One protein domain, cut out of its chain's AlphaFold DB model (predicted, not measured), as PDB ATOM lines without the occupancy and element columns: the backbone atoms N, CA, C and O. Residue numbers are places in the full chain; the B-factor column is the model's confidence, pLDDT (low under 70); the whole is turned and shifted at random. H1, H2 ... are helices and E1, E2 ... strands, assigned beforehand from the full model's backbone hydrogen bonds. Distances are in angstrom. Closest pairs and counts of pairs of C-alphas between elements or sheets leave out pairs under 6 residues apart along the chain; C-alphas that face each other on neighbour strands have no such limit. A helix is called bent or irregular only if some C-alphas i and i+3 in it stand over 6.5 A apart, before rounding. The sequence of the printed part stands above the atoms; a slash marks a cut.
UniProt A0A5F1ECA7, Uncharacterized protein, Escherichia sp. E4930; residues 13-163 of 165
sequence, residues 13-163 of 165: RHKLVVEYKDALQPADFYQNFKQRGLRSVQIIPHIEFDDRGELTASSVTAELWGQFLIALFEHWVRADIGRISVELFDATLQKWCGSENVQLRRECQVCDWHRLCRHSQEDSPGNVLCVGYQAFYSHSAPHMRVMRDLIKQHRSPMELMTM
ATOM      1  N   ARG A  13     379.430 228.840 473.893       90.06
ATOM      2  CA  ARG A  13     380.830 228.606 473.487       90.06
ATOM      3  C   ARG A  13     381.627 229.912 473.456       90.06
ATOM      4  O   ARG A  13     381.399 230.777 472.612       90.06
ATOM      5  N   HIS A  14     382.627 230.029 474.327       95.62
ATOM      6  CA  HIS A  14     383.494 231.205 474.374       95.62
ATOM      7  C   HIS A  14     384.496 231.205 473.218       95.62
ATOM      8  O   HIS A  14     385.328 230.306 473.099       95.62
ATOM      9  N   LYS A  15     384.443 232.244 472.386       96.38
ATOM     10  CA  LYS A  15     385.385 232.461 471.286       96.38
ATOM     11  C   LYS A  15     386.636 233.158 471.807       96.38
ATOM     12  O   LYS A  15     386.551 234.274 472.313       96.38
ATOM     13  N   LEU A  16     387.782 232.498 471.695       97.38
ATOM     14  CA  LEU A  16     389.076 233.006 472.131       97.38
ATOM     15  C   LEU A  16     389.954 233.212 470.899       97.38
ATOM     16  O   LEU A  16     390.352 232.244 470.250       97.38
ATOM     17  N   VAL A  17     390.216 234.473 470.566       97.19
ATOM     18  CA  VAL A  17     391.134 234.836 469.483       97.19
ATOM     19  C   VAL A  17     392.568 234.654 469.976       97.19
ATOM     20  O   VAL A  17     392.873 235.025 471.106       97.19
ATOM     21  N   VAL A  18     393.418 234.057 469.143       97.94
ATOM     22  CA  VAL A  18     394.835 233.812 469.431       97.94
ATOM     23  C   VAL A  18     395.674 234.643 468.479       97.94
ATOM     24  O   VAL A  18     395.720 234.358 467.281       97.94
ATOM     25  N   GLU A  19     396.338 235.658 469.017       97.94
ATOM     26  CA  GLU A  19     397.348 236.429 468.300       97.94
ATOM     27  C   GLU A  19     398.728 235.765 468.413       97.94
ATOM     28  O   GLU A  19     398.954 234.858 469.218       97.94
ATOM     29  N   TYR A  20     399.692 236.269 467.642       97.88
ATOM     30  CA  TYR A  20     401.088 235.830 467.673       97.88
ATOM     31  C   TYR A  20     401.655 235.750 469.102       97.88
ATOM     32  O   TYR A  20     402.237 234.738 469.489       97.88
ATOM     33  N   LYS A  21     401.431 236.788 469.920       97.38
ATOM     34  CA  LYS A  21     401.909 236.852 471.314       97.38
ATOM     35  C   LYS A  21     401.316 235.754 472.205       97.38
ATOM     36  O   LYS A  21     402.023 235.214 473.049       97.38
ATOM     37  N   ASP A  22     400.046 235.410 471.993       97.50
ATOM     38  CA  ASP A  22     399.341 234.389 472.768       97.50
ATOM     39  C   ASP A  22     399.849 232.999 472.372       97.50
ATOM     40  O   ASP A  22     400.063 232.129 473.219       97.50
ATOM     41  N   ALA A  23     400.117 232.813 471.075       97.62
ATOM     42  CA  ALA A  23     400.643 231.571 470.530       97.62
ATOM     43  C   ALA A  23     402.065 231.243 471.024       97.62
ATOM     44  O   ALA A  23     402.425 230.069 471.102       97.62
ATOM     45  N   LEU A  24     402.848 232.255 471.421       98.06
ATOM     46  CA  LEU A  24     404.150 232.078 472.076       98.06
ATOM     47  C   LEU A  24     404.045 231.559 473.521       98.06
ATOM     48  O   LEU A  24     405.038 231.074 474.065       98.06
ATOM     49  N   GLN A  25     402.873 231.657 474.155       97.62
ATOM     50  CA  GLN A  25     402.657 231.305 475.563       97.62
ATOM     51  C   GLN A  25     401.462 230.344 475.738       97.62
ATOM     52  O   GLN A  25     400.511 230.643 476.465       97.62
ATOM     53  N   PRO A  26     401.488 229.145 475.118       97.62
ATOM     54  CA  PRO A  26     400.345 228.228 475.107       97.62
ATOM     55  C   PRO A  26     399.912 227.761 476.503       97.62
ATOM     56  O   PRO A  26     398.722 227.561 476.744       97.62
ATOM     57  N   ALA A  27     400.861 227.588 477.429       95.88
ATOM     58  CA  ALA A  27     400.563 227.179 478.801       95.88
ATOM     59  C   ALA A  27     399.774 228.266 479.545       95.88
ATOM     60  O   ALA A  27     398.727 227.972 480.120       95.88
ATOM     61  N   ASP A  28     400.227 229.520 479.477       97.88
ATOM     62  CA  ASP A  28     399.549 230.650 480.119       97.88
ATOM     63  C   ASP A  28     398.169 230.882 479.505       97.88
ATOM     64  O   ASP A  28     397.189 231.068 480.229       97.88
ATOM     65  N   PHE A  29     398.061 230.767 478.177       97.88
ATOM     66  CA  PHE A  29     396.784 230.843 477.472       97.88
ATOM     67  C   PHE A  29     395.798 229.770 477.960       97.88
ATOM     68  O   PHE A  29     394.651 230.085 478.297       97.88
ATOM     69  N   TYR A  30     396.245 228.511 478.062       97.75
ATOM     70  CA  TYR A  30     395.425 227.408 478.570       97.75
ATOM     71  C   TYR A  30     394.983 227.637 480.019       97.75
ATOM     72  O   TYR A  30     393.804 227.495 480.359       97.75
ATOM     73  N   GLN A  31     395.924 228.016 480.888       97.31
ATOM     74  CA  GLN A  31     395.632 228.259 482.298       97.31
ATOM     75  C   GLN A  31     394.684 229.443 482.486       97.31
ATOM     76  O   GLN A  31     393.825 229.380 483.362       97.31
ATOM     77  N   ASN A  32     394.774 230.484 481.654       96.81
ATOM     78  CA  ASN A  32     393.911 231.656 481.756       96.81
ATOM     79  C   ASN A  32     392.428 231.289 481.635       96.81
ATOM     80  O   ASN A  32     391.641 231.583 482.541       96.81
ATOM     81  N   PHE A  33     392.024 230.624 480.547       94.75
ATOM     82  CA  PHE A  33     390.611 230.282 480.376       94.75
ATOM     83  C   PHE A  33     390.157 229.206 481.366       94.75
ATOM     84  O   PHE A  33     389.010 229.232 481.816       94.75
ATOM     85  N   LYS A  34     391.061 228.308 481.777       95.62
ATOM     86  CA  LYS A  34     390.779 227.308 482.809       95.62
ATOM     87  C   LYS A  34     390.497 227.948 484.171       95.62
ATOM     88  O   LYS A  34     389.503 227.605 484.805       95.62
ATOM     89  N   GLN A  35     391.323 228.899 484.610       96.44
ATOM     90  CA  GLN A  35     391.151 229.619 485.880       96.44
ATOM     91  C   GLN A  35     389.897 230.495 485.888       96.44
ATOM     92  O   GLN A  35     389.238 230.629 486.916       96.44
ATOM     93  N   ARG A  36     389.520 231.032 484.725       95.56
ATOM     94  CA  ARG A  36     388.248 231.742 484.523       95.56
ATOM     95  C   ARG A  36     387.026 230.817 484.540       95.56
ATOM     96  O   ARG A  36     385.904 231.305 484.477       95.56
ATOM     97  N   GLY A  37     387.228 229.501 484.615       95.31
ATOM     98  CA  GLY A  37     386.157 228.511 484.652       95.31
ATOM     99  C   GLY A  37     385.493 228.263 483.298       95.31
ATOM    100  O   GLY A  37     384.396 227.707 483.275       95.31
ATOM    101  N   LEU A  38     386.127 228.644 482.180       95.56
ATOM    102  CA  LEU A  38     385.569 228.409 480.849       95.56
ATOM    103  C   LEU A  38     385.672 226.917 480.516       95.56
ATOM    104  O   LEU A  38     386.762 226.344 480.502       95.56
ATOM    105  N   ARG A  39     384.526 226.283 480.251       95.38
ATOM    106  CA  ARG A  39     384.436 224.836 479.975       95.38
ATOM    107  C   ARG A  39     384.093 224.496 478.531       95.38
ATOM    108  O   ARG A  39     384.183 223.333 478.168       95.38
ATOM    109  N   SER A  40     383.698 225.478 477.728       97.12
ATOM    110  CA  SER A  40     383.387 225.323 476.305       97.12
ATOM    111  C   SER A  40     384.047 226.471 475.558       97.12
ATOM    112  O   SER A  40     383.667 227.630 475.744       97.12
ATOM    113  N   VAL A  41     385.079 226.169 474.769       97.12
ATOM    114  CA  VAL A  41     385.881 227.182 474.070       97.12
ATOM    115  C   VAL A  41     386.044 226.859 472.586       97.12
ATOM    116  O   VAL A  41     386.241 225.710 472.185       97.12
ATOM    117  N   GLN A  42     385.992 227.902 471.763       97.12
ATOM    118  CA  GLN A  42     386.407 227.888 470.365       97.12
ATOM    119  C   GLN A  42     387.668 228.736 470.248       97.12
ATOM    120  O   GLN A  42     387.637 229.935 470.516       97.12
ATOM    121  N   ILE A  43     388.772 228.116 469.845       96.25
ATOM    122  CA  ILE A  43     390.029 228.822 469.606       96.25
ATOM    123  C   ILE A  43     390.051 229.285 468.150       96.25
ATOM    124  O   ILE A  43     389.861 228.474 467.243       96.25
ATOM    125  N   ILE A  44     390.268 230.580 467.936       95.12
ATOM    126  CA  ILE A  44     390.225 231.222 466.623       95.12
ATOM    127  C   ILE A  44     391.599 231.842 466.347       95.12
ATOM    128  O   ILE A  44     391.987 232.761 467.067       95.12
ATOM    129  N   PRO A  45     392.353 231.378 465.338       96.31
ATOM    130  CA  PRO A  45     393.615 232.019 464.987       96.31
ATOM    131  C   PRO A  45     393.358 233.426 464.435       96.31
ATOM    132  O   PRO A  45     392.489 233.605 463.577       96.31
ATOM    133  N   HIS A  46     394.115 234.416 464.903       95.75
ATOM    134  CA  HIS A  46     394.145 235.734 464.279       95.75
ATOM    135  C   HIS A  46     395.010 235.682 463.016       95.75
ATOM    136  O   HIS A  46     396.178 235.291 463.069       95.75
ATOM    137  N   ILE A  47     394.414 236.055 461.884       94.75
ATOM    138  CA  ILE A  47     395.060 236.103 460.573       94.75
ATOM    139  C   ILE A  47     394.633 237.408 459.910       94.75
ATOM    140  O   ILE A  47     393.444 237.653 459.711       94.75
ATOM    141  N   GLU A  48     395.613 238.216 459.554       94.38
ATOM    142  CA  GLU A  48     395.470 239.488 458.871       94.38
ATOM    143  C   GLU A  48     396.650 239.640 457.908       94.38
ATOM    144  O   GLU A  48     397.779 239.251 458.216       94.38
ATOM    145  N   PHE A  49     396.371 240.190 456.729       93.12
ATOM    146  CA  PHE A  49     397.372 240.453 455.703       93.12
ATOM    147  C   PHE A  49     397.523 241.959 455.518       93.12
ATOM    148  O   PHE A  49     396.527 242.685 455.541       93.12
ATOM    149  N   ASP A  50     398.755 242.422 455.336       94.69
ATOM    150  CA  ASP A  50     399.036 243.804 454.966       94.69
ATOM    151  C   ASP A  50     398.735 244.070 453.476       94.69
ATOM    152  O   ASP A  50     398.377 243.169 452.712       94.69
ATOM    153  N   ASP A  51     398.918 245.316 453.031       95.44
ATOM    154  CA  ASP A  51     398.687 245.720 451.633       95.44
ATOM    155  C   ASP A  51     399.586 244.984 450.617       95.44
ATOM    156  O   ASP A  51     399.354 245.061 449.408       95.44
ATOM    157  N   ARG A  52     400.635 244.288 451.079       93.31
ATOM    158  CA  ARG A  52     401.548 243.487 450.250       93.31
ATOM    159  C   ARG A  52     401.129 242.019 450.183       93.31
ATOM    160  O   ARG A  52     401.729 241.270 449.418       93.31
ATOM    161  N   GLY A  53     400.099 241.624 450.933       90.56
ATOM    162  CA  GLY A  53     399.654 240.239 451.050       90.56
ATOM    163  C   GLY A  53     400.493 239.407 452.020       90.56
ATOM    164  O   GLY A  53     400.402 238.183 451.986       90.56
ATOM    165  N   GLU A  54     401.296 240.044 452.873       90.81
ATOM    166  CA  GLU A  54     402.102 239.375 453.896       90.81
ATOM    167  C   GLU A  54     401.362 239.360 455.235       90.81
ATOM    168  O   GLU A  54     400.596 240.272 455.543       90.81
ATOM    169  N   LEU A  55     401.585 238.331 456.056       93.06
ATOM    170  CA  LEU A  55     400.976 238.258 457.388       93.06
ATOM    171  C   LEU A  55     401.436 239.432 458.264       93.06
ATOM    172  O   LEU A  55     402.631 239.721 458.363       93.06
ATOM    173  N   THR A  56     400.494 240.072 458.958       96.25
ATOM    174  CA  THR A  56     400.822 241.123 459.929       96.25
ATOM    175  C   THR A  56     401.517 240.543 461.163       96.25
ATOM    176  O   THR A  56     401.397 239.361 461.479       96.25
ATOM    177  N   ALA A  57     402.232 241.383 461.916       95.06
ATOM    178  CA  ALA A  57     402.978 240.946 463.102       95.06
ATOM    179  C   ALA A  57     402.095 240.387 464.240       95.06
ATOM    180  O   ALA A  57     402.596 239.684 465.115       95.06
ATOM    181  N   SER A  58     400.795 240.702 464.256       95.94
ATOM    182  CA  SER A  58     399.817 240.123 465.189       95.94
ATOM    183  C   SER A  58     399.318 238.747 464.746       95.94
ATOM    184  O   SER A  58     398.757 238.015 465.565       95.94
ATOM    185  N   SER A  59     399.513 238.380 463.479       96.50
ATOM    186  CA  SER A  59     399.011 237.138 462.899       96.50
ATOM    187  C   SER A  59     399.848 235.932 463.300       96.50
ATOM    188  O   SER A  59     401.075 235.994 463.394       96.50
ATOM    189  N   VAL A  60     399.190 234.794 463.507       96.94
ATOM    190  CA  VAL A  60     399.902 233.532 463.734       96.94
ATOM    191  C   VAL A  60     400.467 232.988 462.421       96.94
ATOM    192  O   VAL A  60     399.797 233.006 461.389       96.94
ATOM    193  N   THR A  61     401.691 232.458 462.458       96.75
ATOM    194  CA  THR A  61     402.244 231.682 461.337       96.75
ATOM    195  C   THR A  61     401.754 230.237 461.392       96.75
ATOM    196  O   THR A  61     401.318 229.755 462.443       96.75
ATOM    197  N   ALA A  62     401.848 229.510 460.276       96.12
ATOM    198  CA  ALA A  62     401.448 228.105 460.213       96.12
ATOM    199  C   ALA A  62     402.216 227.238 461.225       96.12
ATOM    200  O   ALA A  62     401.621 226.428 461.937       96.12
ATOM    201  N   GLU A  63     403.531 227.429 461.317       97.44
ATOM    202  CA  GLU A  63     404.412 226.671 462.202       97.44
ATOM    203  C   GLU A  63     404.116 226.976 463.670       97.44
ATOM    204  O   GLU A  63     403.963 226.049 464.471       97.44
ATOM    205  N   LEU A  64     403.989 228.263 464.022       98.19
ATOM    206  CA  LEU A  64     403.695 228.680 465.393       98.19
ATOM    207  C   LEU A  64     402.309 228.195 465.826       98.19
ATOM    208  O   LEU A  64     402.145 227.699 466.938       98.19
ATOM    209  N   TRP A  65     401.322 228.265 464.934       98.12
ATOM    210  CA  TRP A  65     399.984 227.750 465.194       98.12
ATOM    211  C   TRP A  65     399.984 226.244 465.482       98.12
ATOM    212  O   TRP A  65     399.353 225.796 466.440       98.12
ATOM    213  N   GLY A  66     400.730 225.457 464.702       98.25
ATOM    214  CA  GLY A  66     400.885 224.023 464.952       98.25
ATOM    215  C   GLY A  66     401.505 223.731 466.320       98.25
ATOM    216  O   GLY A  66     400.978 222.909 467.072       98.25
ATOM    217  N   GLN A  67     402.580 224.441 466.674       98.69
ATOM    218  CA  GLN A  67     403.234 224.315 467.983       98.69
ATOM    219  C   GLN A  67     402.285 224.683 469.130       98.69
ATOM    220  O   GLN A  67     402.191 223.946 470.114       98.69
ATOM    221  N   PHE A  68     401.536 225.776 468.977       98.75
ATOM    222  CA  PHE A  68     400.533 226.216 469.939       98.75
ATOM    223  C   PHE A  68     399.447 225.154 470.154       98.75
ATOM    224  O   PHE A  68     399.182 224.778 471.294       98.75
ATOM    225  N   LEU A  69     398.855 224.617 469.080       98.62
ATOM    226  CA  LEU A  69     397.813 223.589 469.173       98.62
ATOM    227  C   LEU A  69     398.310 222.305 469.839       98.62
ATOM    228  O   LEU A  69     397.591 221.722 470.649       98.62
ATOM    229  N   ILE A  70     399.530 221.869 469.513       98.75
ATOM    230  CA  ILE A  70     400.159 220.696 470.134       98.75
ATOM    231  C   ILE A  70     400.337 220.926 471.635       98.75
ATOM    232  O   ILE A  70     399.913 220.095 472.438       98.75
ATOM    233  N   ALA A  71     400.903 222.067 472.026       98.56
ATOM    234  CA  ALA A  71     401.097 222.398 473.431       98.56
ATOM    235  C   ALA A  71     399.758 222.497 474.179       98.56
ATOM    236  O   ALA A  71     399.627 221.962 475.280       98.56
ATOM    237  N   LEU A  72     398.742 223.123 473.580       98.31
ATOM    238  CA  LEU A  72     397.396 223.216 474.146       98.31
ATOM    239  C   LEU A  72     396.769 221.825 474.338       98.31
ATOM    240  O   LEU A  72     396.185 221.537 475.385       98.31
ATOM    241  N   PHE A  73     396.931 220.946 473.347       98.56
ATOM    242  CA  PHE A  73     396.443 219.570 473.384       98.56
ATOM    243  C   PHE A  73     397.117 218.747 474.481       98.56
ATOM    244  O   PHE A  73     396.422 218.039 475.202       98.56
ATOM    245  N   GLU A  74     398.434 218.869 474.661       97.88
ATOM    246  CA  GLU A  74     399.173 218.161 475.717       97.88
ATOM    247  C   GLU A  74     398.689 218.528 477.128       97.88
ATOM    248  O   GLU A  74     398.573 217.652 477.988       97.88
ATOM    249  N   HIS A  75     398.353 219.798 477.370       96.81
ATOM    250  CA  HIS A  75     397.766 220.214 478.647       96.81
ATOM    251  C   HIS A  75     396.366 219.621 478.842       96.81
ATOM    252  O   HIS A  75     396.048 219.088 479.908       96.81
ATOM    253  N   TRP A  76     395.538 219.684 477.800       98.12
ATOM    254  CA  TRP A  76     394.161 219.203 477.832       98.12
ATOM    255  C   TRP A  76     394.061 217.682 477.997       98.12
ATOM    256  O   TRP A  76     393.369 217.195 478.896       98.12
ATOM    257  N   VAL A  77     394.787 216.923 477.173       97.81
ATOM    258  CA  VAL A  77     394.675 215.460 477.070       97.81
ATOM    259  C   VAL A  77     395.099 214.747 478.355       97.81
ATOM    260  O   VAL A  77     394.687 213.620 478.596       97.81
ATOM    261  N   ARG A  78     395.901 215.398 479.206       96.25
ATOM    262  CA  ARG A  78     396.394 214.833 480.473       96.25
ATOM    263  C   ARG A  78     395.477 215.100 481.664       96.25
ATOM    264  O   ARG A  78     395.585 214.396 482.666       96.25
ATOM    265  N   ALA A  79     394.609 216.111 481.593       95.25
ATOM    266  CA  ALA A  79     393.934 216.626 482.787       95.25
ATOM    267  C   ALA A  79     392.434 216.915 482.634       95.25
ATOM    268  O   ALA A  79     391.710 216.890 483.638       95.25
ATOM    269  N   ASP A  80     391.967 217.214 481.420       97.19
ATOM    270  CA  ASP A  80     390.690 217.903 481.224       97.19
ATOM    271  C   ASP A  80     389.779 217.278 480.156       97.19
ATOM    272  O   ASP A  80     388.740 217.862 479.832       97.19
ATOM    273  N   ILE A  81     390.090 216.066 479.670       96.81
ATOM    274  CA  ILE A  81     389.162 215.299 478.823       96.81
ATOM    275  C   ILE A  81     387.815 215.179 479.554       96.81
ATOM    276  O   ILE A  81     387.764 214.790 480.722       96.81
ATOM    277  N   GLY A  82     386.724 215.557 478.882       93.12
ATOM    278  CA  GLY A  82     385.364 215.555 479.440       93.12
ATOM    279  C   GLY A  82     385.055 216.676 480.446       93.12
ATOM    280  O   GLY A  82     383.914 216.789 480.887       93.12
ATOM    281  N   ARG A  83     386.037 217.513 480.813       95.81
ATOM    282  CA  ARG A  83     385.860 218.663 481.725       95.81
ATOM    283  C   ARG A  83     385.850 219.995 480.988       95.81
ATOM    284  O   ARG A  83     385.093 220.887 481.366       95.81
ATOM    285  N   ILE A  84     386.699 220.115 479.972       97.06
ATOM    286  CA  ILE A  84     386.789 221.272 479.085       97.06
ATOM    287  C   ILE A  84     386.615 220.770 477.652       97.06
ATOM    288  O   ILE A  84     387.360 219.905 477.197       97.06
ATOM    289  N   SER A  85     385.628 221.316 476.954       97.38
ATOM    290  CA  SER A  85     385.379 221.133 475.527       97.38
ATOM    291  C   SER A  85     386.144 222.203 474.751       97.38
ATOM    292  O   SER A  85     385.965 223.403 474.974       97.38
ATOM    293  N   VAL A  86     387.024 221.753 473.857       97.50
ATOM    294  CA  VAL A  86     387.763 222.599 472.914       97.50
ATOM    295  C   VAL A  86     387.285 222.203 471.525       97.50
ATOM    296  O   VAL A  86     387.580 221.095 471.079       97.50
ATOM    297  N   GLU A  87     386.575 223.099 470.830       96.12
ATOM    298  CA  GLU A  87     385.851 222.764 469.588       96.12
ATOM    299  C   GLU A  87     386.716 222.013 468.571       96.12
ATOM    300  O   GLU A  87     386.269 221.030 467.985       96.12
ATOM    301  N   LEU A  88     387.960 222.454 468.367       95.81
ATOM    302  CA  LEU A  88     388.864 221.812 467.416       95.81
ATOM    303  C   LEU A  88     389.172 220.359 467.805       95.81
ATOM    304  O   LEU A  88     389.226 219.492 466.931       95.81
ATOM    305  N   PHE A  89     389.376 220.080 469.092       97.56
ATOM    306  CA  PHE A  89     389.696 218.736 469.576       97.56
ATOM    307  C   PHE A  89     388.471 217.829 469.487       97.56
ATOM    308  O   PHE A  89     388.584 216.714 468.978       97.56
ATOM    309  N   ASP A  90     387.302 218.339 469.875       95.88
ATOM    310  CA  ASP A  90     386.036 217.607 469.806       95.88
ATOM    311  C   ASP A  90     385.652 217.287 468.357       95.88
ATOM    312  O   ASP A  90     385.368 216.134 468.029       95.88
ATOM    313  N   ALA A  91     385.735 218.274 467.459       93.25
ATOM    314  CA  ALA A  91     385.482 218.080 466.032       93.25
ATOM    315  C   ALA A  91     386.479 217.093 465.408       93.25
ATOM    316  O   ALA A  91     386.110 216.277 464.563       93.25
ATOM    317  N   THR A  92     387.744 217.131 465.837       95.00
ATOM    318  CA  THR A  92     388.753 216.163 465.388       95.00
ATOM    319  C   THR A  92     388.379 214.757 465.849       95.00
ATOM    320  O   THR A  92     388.335 213.846 465.025       95.00
ATOM    321  N   LEU A  93     388.048 214.565 467.130       95.88
ATOM    322  CA  LEU A  93     387.649 213.265 467.671       95.88
ATOM    323  C   LEU A  93     386.368 212.731 467.009       95.88
ATOM    324  O   LEU A  93     386.301 211.549 466.672       95.88
ATOM    325  N   GLN A  94     385.381 213.588 466.744       92.88
ATOM    326  CA  GLN A  94     384.165 213.216 466.020       92.88
ATOM    327  C   GLN A  94     384.488 212.646 464.630       92.88
ATOM    328  O   GLN A  94     383.972 211.589 464.264       92.88
ATOM    329  N   LYS A  95     385.409 213.283 463.896       92.00
ATOM    330  CA  LYS A  95     385.901 212.806 462.590       92.00
ATOM    331  C   LYS A  95     386.761 211.538 462.677       92.00
ATOM    332  O   LYS A  95     386.913 210.824 461.692       92.00
ATOM    333  N   TRP A  96     387.327 211.221 463.841       92.44
ATOM    334  CA  TRP A  96     387.931 209.906 464.087       92.44
ATOM    335  C   TRP A  96     386.877 208.819 464.334       92.44
ATOM    336  O   TRP A  96     387.104 207.657 463.981       92.44
ATOM    337  N   CYS A  97     385.741 209.174 464.939       89.56
ATOM    338  CA  CYS A  97     384.637 208.260 465.241       89.56
ATOM    339  C   CYS A  97     383.764 207.925 464.027       89.56
ATOM    340  O   CYS A  97     383.238 206.813 463.963       89.56
ATOM    341  N   GLY A  98     383.643 208.833 463.060       84.12
ATOM    342  CA  GLY A  98     382.878 208.620 461.835       84.12
ATOM    343  C   GLY A  98     383.565 209.225 460.618       84.12
ATOM    344  O   GLY A  98     384.320 210.183 460.728       84.12
ATOM    345  N   SER A  99     383.295 208.664 459.444       65.06
ATOM    346  CA  SER A  99     383.734 209.232 458.171       65.06
ATOM    347  C   SER A  99     382.525 209.696 457.378       65.06
ATOM    348  O   SER A  99     381.652 208.886 457.067       65.06
ATOM    349  N   GLU A 100     382.514 210.964 456.994       65.44
ATOM    350  CA  GLU A 100     381.643 211.445 455.930       65.44
ATOM    351  C   GLU A 100     382.367 211.276 454.589       65.44
ATOM    352  O   GLU A 100     383.577 211.498 454.484       65.44
ATOM    353  N   ASN A 101     381.636 210.849 453.560       63.69
ATOM    354  CA  ASN A 101     382.129 210.918 452.190       63.69
ATOM    355  C   ASN A 101     381.984 212.362 451.730       63.69
ATOM    356  O   ASN A 101     380.871 212.822 451.486       63.69
ATOM    357  N   VAL A 102     383.107 213.062 451.626       69.31
ATOM    358  CA  VAL A 102     383.115 214.474 451.261       69.31
ATOM    359  C   VAL A 102     383.810 214.675 449.927       69.31
ATOM    360  O   VAL A 102     384.839 214.058 449.644       69.31
ATOM    361  N   GLN A 103     383.256 215.566 449.110       78.81
ATOM    362  CA  GLN A 103     383.899 216.019 447.889       78.81
ATOM    363  C   GLN A 103     385.071 216.946 448.232       78.81
ATOM    364  O   GLN A 103     384.887 218.037 448.763       78.81
ATOM    365  N   LEU A 104     386.288 216.488 447.943       81.12
ATOM    366  CA  LEU A 104     387.518 217.196 448.292       81.12
ATOM    367  C   LEU A 104     387.883 218.248 447.245       81.12
ATOM    368  O   LEU A 104     387.811 217.990 446.038       81.12
ATOM    369  N   ARG A 105     388.406 219.390 447.703       82.94
ATOM    370  CA  ARG A 105     389.159 220.301 446.831       82.94
ATOM    371  C   ARG A 105     390.407 219.635 446.259       82.94
ATOM    372  O   ARG A 105     391.031 218.802 446.916       82.94
ATOM    373  N   ARG A 106     390.795 220.046 445.044       81.44
ATOM    374  CA  ARG A 106     391.935 219.478 444.299       81.44
ATOM    375  C   ARG A 106     393.231 219.491 445.110       81.44
ATOM    376  O   ARG A 106     393.894 218.464 445.188       81.44
ATOM    377  N   GLU A 107     393.541 220.605 445.769       81.31
ATOM    378  CA  GLU A 107     394.743 220.750 446.606       81.31
ATOM    379  C   GLU A 107     394.796 219.785 447.806       81.31
ATOM    380  O   GLU A 107     395.871 219.501 448.323       81.31
ATOM    381  N   CYS A 108     393.654 219.243 448.243       86.69
ATOM    382  CA  CYS A 108     393.570 218.338 449.388       86.69
ATOM    383  C   CYS A 108     393.477 216.859 448.996       86.69
ATOM    384  O   CYS A 108     393.503 216.013 449.886       86.69
ATOM    385  N   GLN A 109     393.384 216.523 447.703       84.00
ATOM    386  CA  GLN A 109     393.195 215.136 447.246       84.00
ATOM    387  C   GLN A 109     394.344 214.202 447.649       84.00
ATOM    388  O   GLN A 109     394.122 213.009 447.831       84.00
ATOM    389  N   VAL A 110     395.549 214.751 447.813       85.25
ATOM    390  CA  VAL A 110     396.761 214.019 448.219       85.25
ATOM    391  C   VAL A 110     397.164 214.274 449.676       85.25
ATOM    392  O   VAL A 110     398.209 213.813 450.113       85.25
ATOM    393  N   CYS A 111     396.364 215.025 450.440       87.31
ATOM    394  CA  CYS A 111     396.659 215.314 451.841       87.31
ATOM    395  C   CYS A 111     396.201 214.152 452.725       87.31
ATOM    396  O   CYS A 111     395.007 213.866 452.782       87.31
ATOM    397  N   ASP A 112     397.100 213.536 453.491       87.62
ATOM    398  CA  ASP A 112     396.768 212.414 454.389       87.62
ATOM    399  C   ASP A 112     395.698 212.767 455.436       87.62
ATOM    400  O   ASP A 112     394.942 211.913 455.904       87.62
ATOM    401  N   TRP A 113     395.581 214.055 455.761       89.81
ATOM    402  CA  TRP A 113     394.694 214.575 456.798       89.81
ATOM    403  C   TRP A 113     393.386 215.168 456.262       89.81
ATOM    404  O   TRP A 113     392.619 215.751 457.032       89.81
ATOM    405  N   HIS A 114     393.088 215.005 454.967       87.06
ATOM    406  CA  HIS A 114     391.907 215.583 454.308       87.06
ATOM    407  C   HIS A 114     390.583 215.281 455.027       87.06
ATOM    408  O   HIS A 114     389.688 216.126 455.043       87.06
ATOM    409  N   ARG A 115     390.469 214.107 455.666       86.12
ATOM    410  CA  ARG A 115     389.267 213.697 456.412       86.12
ATOM    411  C   ARG A 115     389.089 214.455 457.721       86.12
ATOM    412  O   ARG A 115     387.959 214.674 458.137       86.12
ATOM    413  N   LEU A 116     390.187 214.856 458.366       87.25
ATOM    414  CA  LEU A 116     390.175 215.592 459.634       87.25
ATOM    415  C   LEU A 116     390.079 217.106 459.414       87.25
ATOM    416  O   LEU A 116     389.449 217.818 460.197       87.25
ATOM    417  N   CYS A 117     390.647 217.598 458.316       85.88
ATOM    418  CA  CYS A 117     390.714 219.020 458.016       85.88
ATOM    419  C   CYS A 117     389.339 219.624 457.672       85.88
ATOM    420  O   CYS A 117     388.515 218.977 457.031       85.88
ATOM    421  N   ARG A 118     389.060 220.861 458.118       77.38
ATOM    422  CA  ARG A 118     387.866 221.633 457.696       77.38
ATOM    423  C   ARG A 118     388.096 222.321 456.343       77.38
ATOM    424  O   ARG A 118     387.176 222.382 455.536       77.38
ATOM    425  N   HIS A 119     389.340 222.732 456.068       79.31
ATOM    426  CA  HIS A 119     389.755 223.308 454.782       79.31
ATOM    427  C   HIS A 119     389.350 222.424 453.615       79.31
ATOM    428  O   HIS A 119     388.947 222.950 452.599       79.31
ATOM    429  N   SER A 120     389.415 221.095 453.721       77.50
ATOM    430  CA  SER A 120     389.197 220.199 452.573       77.50
ATOM    431  C   SER A 120     387.851 220.380 451.852       77.50
ATOM    432  O   SER A 120     387.727 219.935 450.708       77.50
ATOM    433  N   GLN A 121     386.894 221.066 452.489       73.38
ATOM    434  CA  GLN A 121     385.548 221.349 451.991       73.38
ATOM    435  C   GLN A 121     385.353 222.828 451.617       73.38
ATOM    436  O   GLN A 121     384.872 223.117 450.527       73.38
ATOM    437  N   GLU A 122     385.804 223.773 452.454       71.62
ATOM    438  CA  GLU A 122     385.544 225.219 452.279       71.62
ATOM    439  C   GLU A 122     386.821 226.063 452.248       71.62
ATOM    440  O   GLU A 122     387.785 225.759 452.962       71.62
ATOM    441  N   ASP A 123     386.880 227.040 451.338       70.12
ATOM    442  CA  ASP A 123     388.008 227.968 451.279       70.12
ATOM    443  C   ASP A 123     387.873 228.934 452.447       70.12
ATOM    444  O   ASP A 123     386.836 229.566 452.638       70.12
ATOM    445  N   SER A 124     388.887 228.951 453.299       69.44
ATOM    446  CA  SER A 124     388.853 229.688 454.555       69.44
ATOM    447  C   SER A 124     390.221 230.304 454.794       69.44
ATOM    448  O   SER A 124     391.213 229.673 454.425       69.44
ATOM    449  N   PRO A 125     390.314 231.453 455.486       66.12
ATOM    450  CA  PRO A 125     391.599 232.065 455.823       66.12
ATOM    451  C   PRO A 125     392.555 231.122 456.567       66.12
ATOM    452  O   PRO A 125     393.761 231.306 456.519       66.12
ATOM    453  N   GLY A 126     392.042 230.073 457.225       63.12
ATOM    454  CA  GLY A 126     392.858 229.030 457.855       63.12
ATOM    455  C   GLY A 126     393.634 228.142 456.874       63.12
ATOM    456  O   GLY A 126     394.406 227.295 457.323       63.12
ATOM    457  N   ASN A 127     393.459 228.325 455.561       76.44
ATOM    458  CA  ASN A 127     394.206 227.618 454.526       76.44
ATOM    459  C   ASN A 127     395.719 227.849 454.615       76.44
ATOM    460  O   ASN A 127     396.496 226.902 454.481       76.44
ATOM    461  N   VAL A 128     396.132 229.067 454.964       87.31
ATOM    462  CA  VAL A 128     397.537 229.420 455.200       87.31
ATOM    463  C   VAL A 128     398.126 228.704 456.415       87.31
ATOM    464  O   VAL A 128     399.337 228.566 456.513       87.31
ATOM    465  N   LEU A 129     397.288 228.170 457.312       93.50
ATOM    466  CA  LEU A 129     397.708 227.437 458.510       93.50
ATOM    467  C   LEU A 129     397.682 225.913 458.329       93.50
ATOM    468  O   LEU A 129     397.804 225.170 459.308       93.50
ATOM    469  N   CYS A 130     397.516 225.418 457.097       91.56
ATOM    470  CA  CYS A 130     397.347 223.991 456.815       91.56
ATOM    471  C   CYS A 130     398.478 223.132 457.408       91.56
ATOM    472  O   CYS A 130     398.195 222.133 458.069       91.56
ATOM    473  N   VAL A 131     399.742 223.551 457.264       93.50
ATOM    474  CA  VAL A 131     400.906 222.844 457.838       93.50
ATOM    475  C   VAL A 131     400.801 222.729 459.365       93.50
ATOM    476  O   VAL A 131     401.049 221.658 459.920       93.50
ATOM    477  N   GLY A 132     400.343 223.784 460.044       96.38
ATOM    478  CA  GLY A 132     400.122 223.777 461.491       96.38
ATOM    479  C   GLY A 132     399.047 222.781 461.924       96.38
ATOM    480  O   GLY A 132     399.258 221.991 462.846       96.38
ATOM    481  N   TYR A 133     397.914 222.752 461.218       95.44
ATOM    482  CA  TYR A 133     396.861 221.769 461.489       95.44
ATOM    483  C   TYR A 133     397.325 220.334 461.226       95.44
ATOM    484  O   TYR A 133     397.029 219.446 462.024       95.44
ATOM    485  N   GLN A 134     398.075 220.093 460.147       95.38
ATOM    486  CA  GLN A 134     398.637 218.773 459.846       95.38
ATOM    487  C   GLN A 134     399.594 218.299 460.946       95.38
ATOM    488  O   GLN A 134     399.510 217.142 461.363       95.38
ATOM    489  N   ALA A 135     400.451 219.186 461.464       97.62
ATOM    490  CA  ALA A 135     401.325 218.878 462.594       97.62
ATOM    491  C   ALA A 135     400.511 218.465 463.833       97.62
ATOM    492  O   ALA A 135     400.778 217.420 464.431       97.62
ATOM    493  N   PHE A 136     399.460 219.222 464.166       98.06
ATOM    494  CA  PHE A 136     398.540 218.876 465.253       98.06
ATOM    495  C   PHE A 136     397.836 217.524 465.030       98.06
ATOM    496  O   PHE A 136     397.773 216.704 465.951       98.06
ATOM    497  N   TYR A 137     397.320 217.252 463.828       97.31
ATOM    498  CA  TYR A 137     396.654 215.982 463.525       97.31
ATOM    499  C   TYR A 137     397.606 214.795 463.653       97.31
ATOM    500  O   TYR A 137     397.242 213.785 464.254       97.31
ATOM    501  N   SER A 138     398.834 214.940 463.157       97.50
ATOM    502  CA  SER A 138     399.880 213.928 463.296       97.50
ATOM    503  C   SER A 138     400.203 213.641 464.760       97.50
ATOM    504  O   SER A 138     400.189 212.483 465.183       97.50
ATOM    505  N   HIS A 139     400.423 214.690 465.555       98.44
ATOM    506  CA  HIS A 139     400.765 214.577 466.975       98.44
ATOM    507  C   HIS A 139     399.632 213.968 467.813       98.44
ATOM    508  O   HIS A 139     399.849 213.098 468.657       98.44
ATOM    509  N   SER A 140     398.393 214.398 467.569       98.19
ATOM    510  CA  SER A 140     397.226 213.947 468.335       98.19
ATOM    511  C   SER A 140     396.709 212.569 467.908       98.19
ATOM    512  O   SER A 140     396.033 211.906 468.697       98.19
ATOM    513  N   ALA A 141     397.044 212.084 466.706       97.38
ATOM    514  CA  ALA A 141     396.547 210.823 466.154       97.38
ATOM    515  C   ALA A 141     396.599 209.603 467.103       97.38
ATOM    516  O   ALA A 141     395.579 208.918 467.208       97.38
ATOM    517  N   PRO A 142     397.713 209.271 467.795       97.50
ATOM    518  CA  PRO A 142     397.731 208.137 468.725       97.50
ATOM    519  C   PRO A 142     396.689 208.278 469.846       97.50
ATOM    520  O   PRO A 142     395.940 207.338 470.101       97.50
ATOM    521  N   HIS A 143     396.567 209.467 470.438       98.25
ATOM    522  CA  HIS A 143     395.586 209.773 471.480       98.25
ATOM    523  C   HIS A 143     394.146 209.684 470.957       98.25
ATOM    524  O   HIS A 143     393.286 209.052 471.573       98.25
ATOM    525  N   MET A 144     393.891 210.259 469.780       97.56
ATOM    526  CA  MET A 144     392.574 210.241 469.139       97.56
ATOM    527  C   MET A 144     392.122 208.823 468.777       97.56
ATOM    528  O   MET A 144     390.949 208.496 468.955       97.56
ATOM    529  N   ARG A 145     393.036 207.948 468.327       96.44
ATOM    530  CA  ARG A 145     392.727 206.531 468.061       96.44
ATOM    531  C   ARG A 145     392.277 205.806 469.326       96.44
ATOM    532  O   ARG A 145     391.264 205.115 469.280       96.44
ATOM    533  N   VAL A 146     392.978 206.003 470.444       97.75
ATOM    534  CA  VAL A 146     392.600 205.392 471.728       97.75
ATOM    535  C   VAL A 146     391.245 205.919 472.203       97.75
ATOM    536  O   VAL A 146     390.372 205.122 472.535       97.75
ATOM    537  N   MET A 147     391.023 207.238 472.169       97.81
ATOM    538  CA  MET A 147     389.724 207.822 472.537       97.81
ATOM    539  C   MET A 147     388.583 207.303 471.659       97.81
ATOM    540  O   MET A 147     387.528 206.944 472.176       97.81
ATOM    541  N   ARG A 148     388.794 207.195 470.342       96.94
ATOM    542  CA  ARG A 148     387.835 206.586 469.411       96.94
ATOM    543  C   ARG A 148     387.515 205.143 469.799       96.94
ATOM    544  O   ARG A 148     386.350 204.753 469.785       96.94
ATOM    545  N   ASP A 149     388.529 204.341 470.110       97.31
ATOM    546  CA  ASP A 149     388.344 202.923 470.431       97.31
ATOM    547  C   ASP A 149     387.618 202.733 471.768       97.31
ATOM    548  O   ASP A 149     386.771 201.846 471.873       97.31
ATOM    549  N   LEU A 150     387.856 203.617 472.744       97.38
ATOM    550  CA  LEU A 150     387.062 203.700 473.972       97.38
ATOM    551  C   LEU A 150     385.592 204.012 473.654       97.38
ATOM    552  O   LEU A 150     384.707 203.271 474.077       97.38
ATOM    553  N   ILE A 151     385.320 205.032 472.835       96.25
ATOM    554  CA  ILE A 151     383.946 205.399 472.442       96.25
ATOM    555  C   ILE A 151     383.233 204.233 471.751       96.25
ATOM    556  O   ILE A 151     382.087 203.929 472.082       96.25
ATOM    557  N   LYS A 152     383.911 203.540 470.828       95.19
ATOM    558  CA  LYS A 152     383.366 202.357 470.137       95.19
ATOM    559  C   LYS A 152     383.021 201.210 471.087       95.19
ATOM    560  O   LYS A 152     382.154 200.407 470.767       95.19
ATOM    561  N   GLN A 153     383.686 201.136 472.236       96.88
ATOM    562  CA  GLN A 153     383.416 200.167 473.301       96.88
ATOM    563  C   GLN A 153     382.396 200.682 474.329       96.88
ATOM    564  O   GLN A 153     382.243 200.070 475.383       96.88
ATOM    565  N   HIS A 154     381.720 201.806 474.061       96.00
ATOM    566  CA  HIS A 154     380.838 202.494 475.012       96.00
ATOM    567  C   HIS A 154     381.538 202.894 476.325       96.00
ATOM    568  O   HIS A 154     380.909 202.981 477.379       96.00
ATOM    569  N   ARG A 155     382.849 203.145 476.257       97.00
ATOM    570  CA  ARG A 155     383.702 203.581 477.369       97.00
ATOM    571  C   ARG A 155     384.000 205.072 477.289       97.00
ATOM    572  O   ARG A 155     383.878 205.696 476.232       97.00
ATOM    573  N   SER A 156     384.398 205.654 478.416       96.50
ATOM    574  CA  SER A 156     384.663 207.090 478.478       96.50
ATOM    575  C   SER A 156     386.026 207.419 477.853       96.50
ATOM    576  O   SER A 156     387.025 206.825 478.261       96.50
ATOM    577  N   PRO A 157     386.132 208.421 476.956       96.00
ATOM    578  CA  PRO A 157     387.423 208.923 476.466       96.00
ATOM    579  C   PRO A 157     388.381 209.358 477.577       96.00
ATOM    580  O   PRO A 157     389.595 209.312 477.395       96.00
ATOM    581  N   MET A 158     387.846 209.752 478.740       96.25
ATOM    582  CA  MET A 158     388.630 210.163 479.910       96.25
ATOM    583  C   MET A 158     389.560 209.062 480.419       96.25
ATOM    584  O   MET A 158     390.553 209.361 481.077       96.25
ATOM    585  N   GLU A 159     389.260 207.799 480.112       96.19
ATOM    586  CA  GLU A 159     390.115 206.668 480.461       96.19
ATOM    587  C   GLU A 159     391.487 206.751 479.779       96.19
ATOM    588  O   GLU A 159     392.450 206.218 480.313       96.19
ATOM    589  N   LEU A 160     391.638 207.498 478.676       96.44
ATOM    590  CA  LEU A 160     392.962 207.806 478.130       96.44
ATOM    591  C   LEU A 160     393.856 208.506 479.173       96.44
ATOM    592  O   LEU A 160     395.039 208.189 479.272       96.44
ATOM    593  N   MET A 161     393.306 209.405 479.999       95.56
ATOM    594  CA  MET A 161     394.090 210.129 481.012       95.56
ATOM    595  C   MET A 161     394.711 209.204 482.060       95.56
ATOM    596  O   MET A 161     395.669 209.601 482.714       95.56
ATOM    597  N   THR A 162     394.177 207.997 482.272       92.50
ATOM    598  CA  THR A 162     394.773 207.028 483.205       92.50
ATOM    599  C   THR A 162     395.917 206.246 482.566       92.50
ATOM    600  O   THR A 162     396.788 205.772 483.287       92.50
ATOM    601  N   MET A 163     395.943 206.159 481.232       91.19
ATOM    602  CA  MET A 163     396.972 205.476 480.440       91.19
ATOM    603  C   MET A 163     398.192 206.362 480.151       91.19
ATOM    604  O   MET A 163     399.245 205.846 479.796       91.19
TER     605      MET A 163
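What this domain is: This is residues 13 to 163 of the 165 residues of an uncharacterized protein of Escherichia sp. E4930 (UniProt A0A5F1ECA7). Two long helices, H3 and H5, run side by side in the core; H1 and H2 pack on H3, H4 crosses H5, and H6 lies across the later parts of both. A small parallel sheet, E1 and E2, meets the first residues of H4 through E2. The printed part has 151 residues, with six named helices and two named strands in the order E1, H1, H2, E2, H3, H4, H5, H6, mostly helix. It is compact, with a radius of gyration of the C-alphas of 15.8 A and spans of 52 by 40 by 23 A.

How they stand to each other: E1, residues 14 to 18, and E2, residues 40 to 45, are parallel at 28 degrees, with N 16 and O 42 2.8 A apart. With H1, residues 20 to 23, and H2, residues 26 to 35, they form a strand-helix-strand unit, parallel strands joined through helices, its crossover right-handed. The hub is H3, residues 62 to 79; H1 touches it at Ala 23 and Phe 68, closest C-alphas 5.4 A apart. H2 touches H3 at a steep tilt of 45 degrees, the same way, closest C-alphas Pro 26 and Phe 68, 5.5 A. The closest C-alphas of E2 and H4, residues 87 to 97, are those of Gln 42 and Glu 87, 5.2 A. H5, residues 125 to 152, is irregular, with C-alphas 128 and 131 7.8 A apart, and has a kink of 57 degrees near residue 136. Its residues 128 to 140 touch H3 at a shallow tilt of 24 degrees, closest C-alphas Gly 66 and Gly 132, 3.6 A. H6, residues 157 to 163, touches H3 about perpendicular, 81 degrees, closest C-alphas Arg 78 and Met 161, 5.3 A. Every O i to N i+4 pair is within hydrogen-bond range in H4, but 5 of 6 in H2, 12 of 14 in H3, 18 of 24 in H5 and 0 of 3 in H6, where 4 of 4 O i to N i+3 pairs are; H1 is too short for such a pair.

Where its parts are: E1 begins at C-alpha 14, (383.494, 231.205, 474.374). H3 is 26.4 A long and H5 34.0 A. H6 ends at C-alpha 163, (396.972, 205.476, 480.440).

The domain as a whole: The C-alphas of Asp 51 and Gln 153, the two farthest apart, are 52.7 A apart. The printed part has no cut; the links E2 to H3 and H4 to H5 are long. Residues 99 to 102 and 124 to 126 have pLDDT under 70.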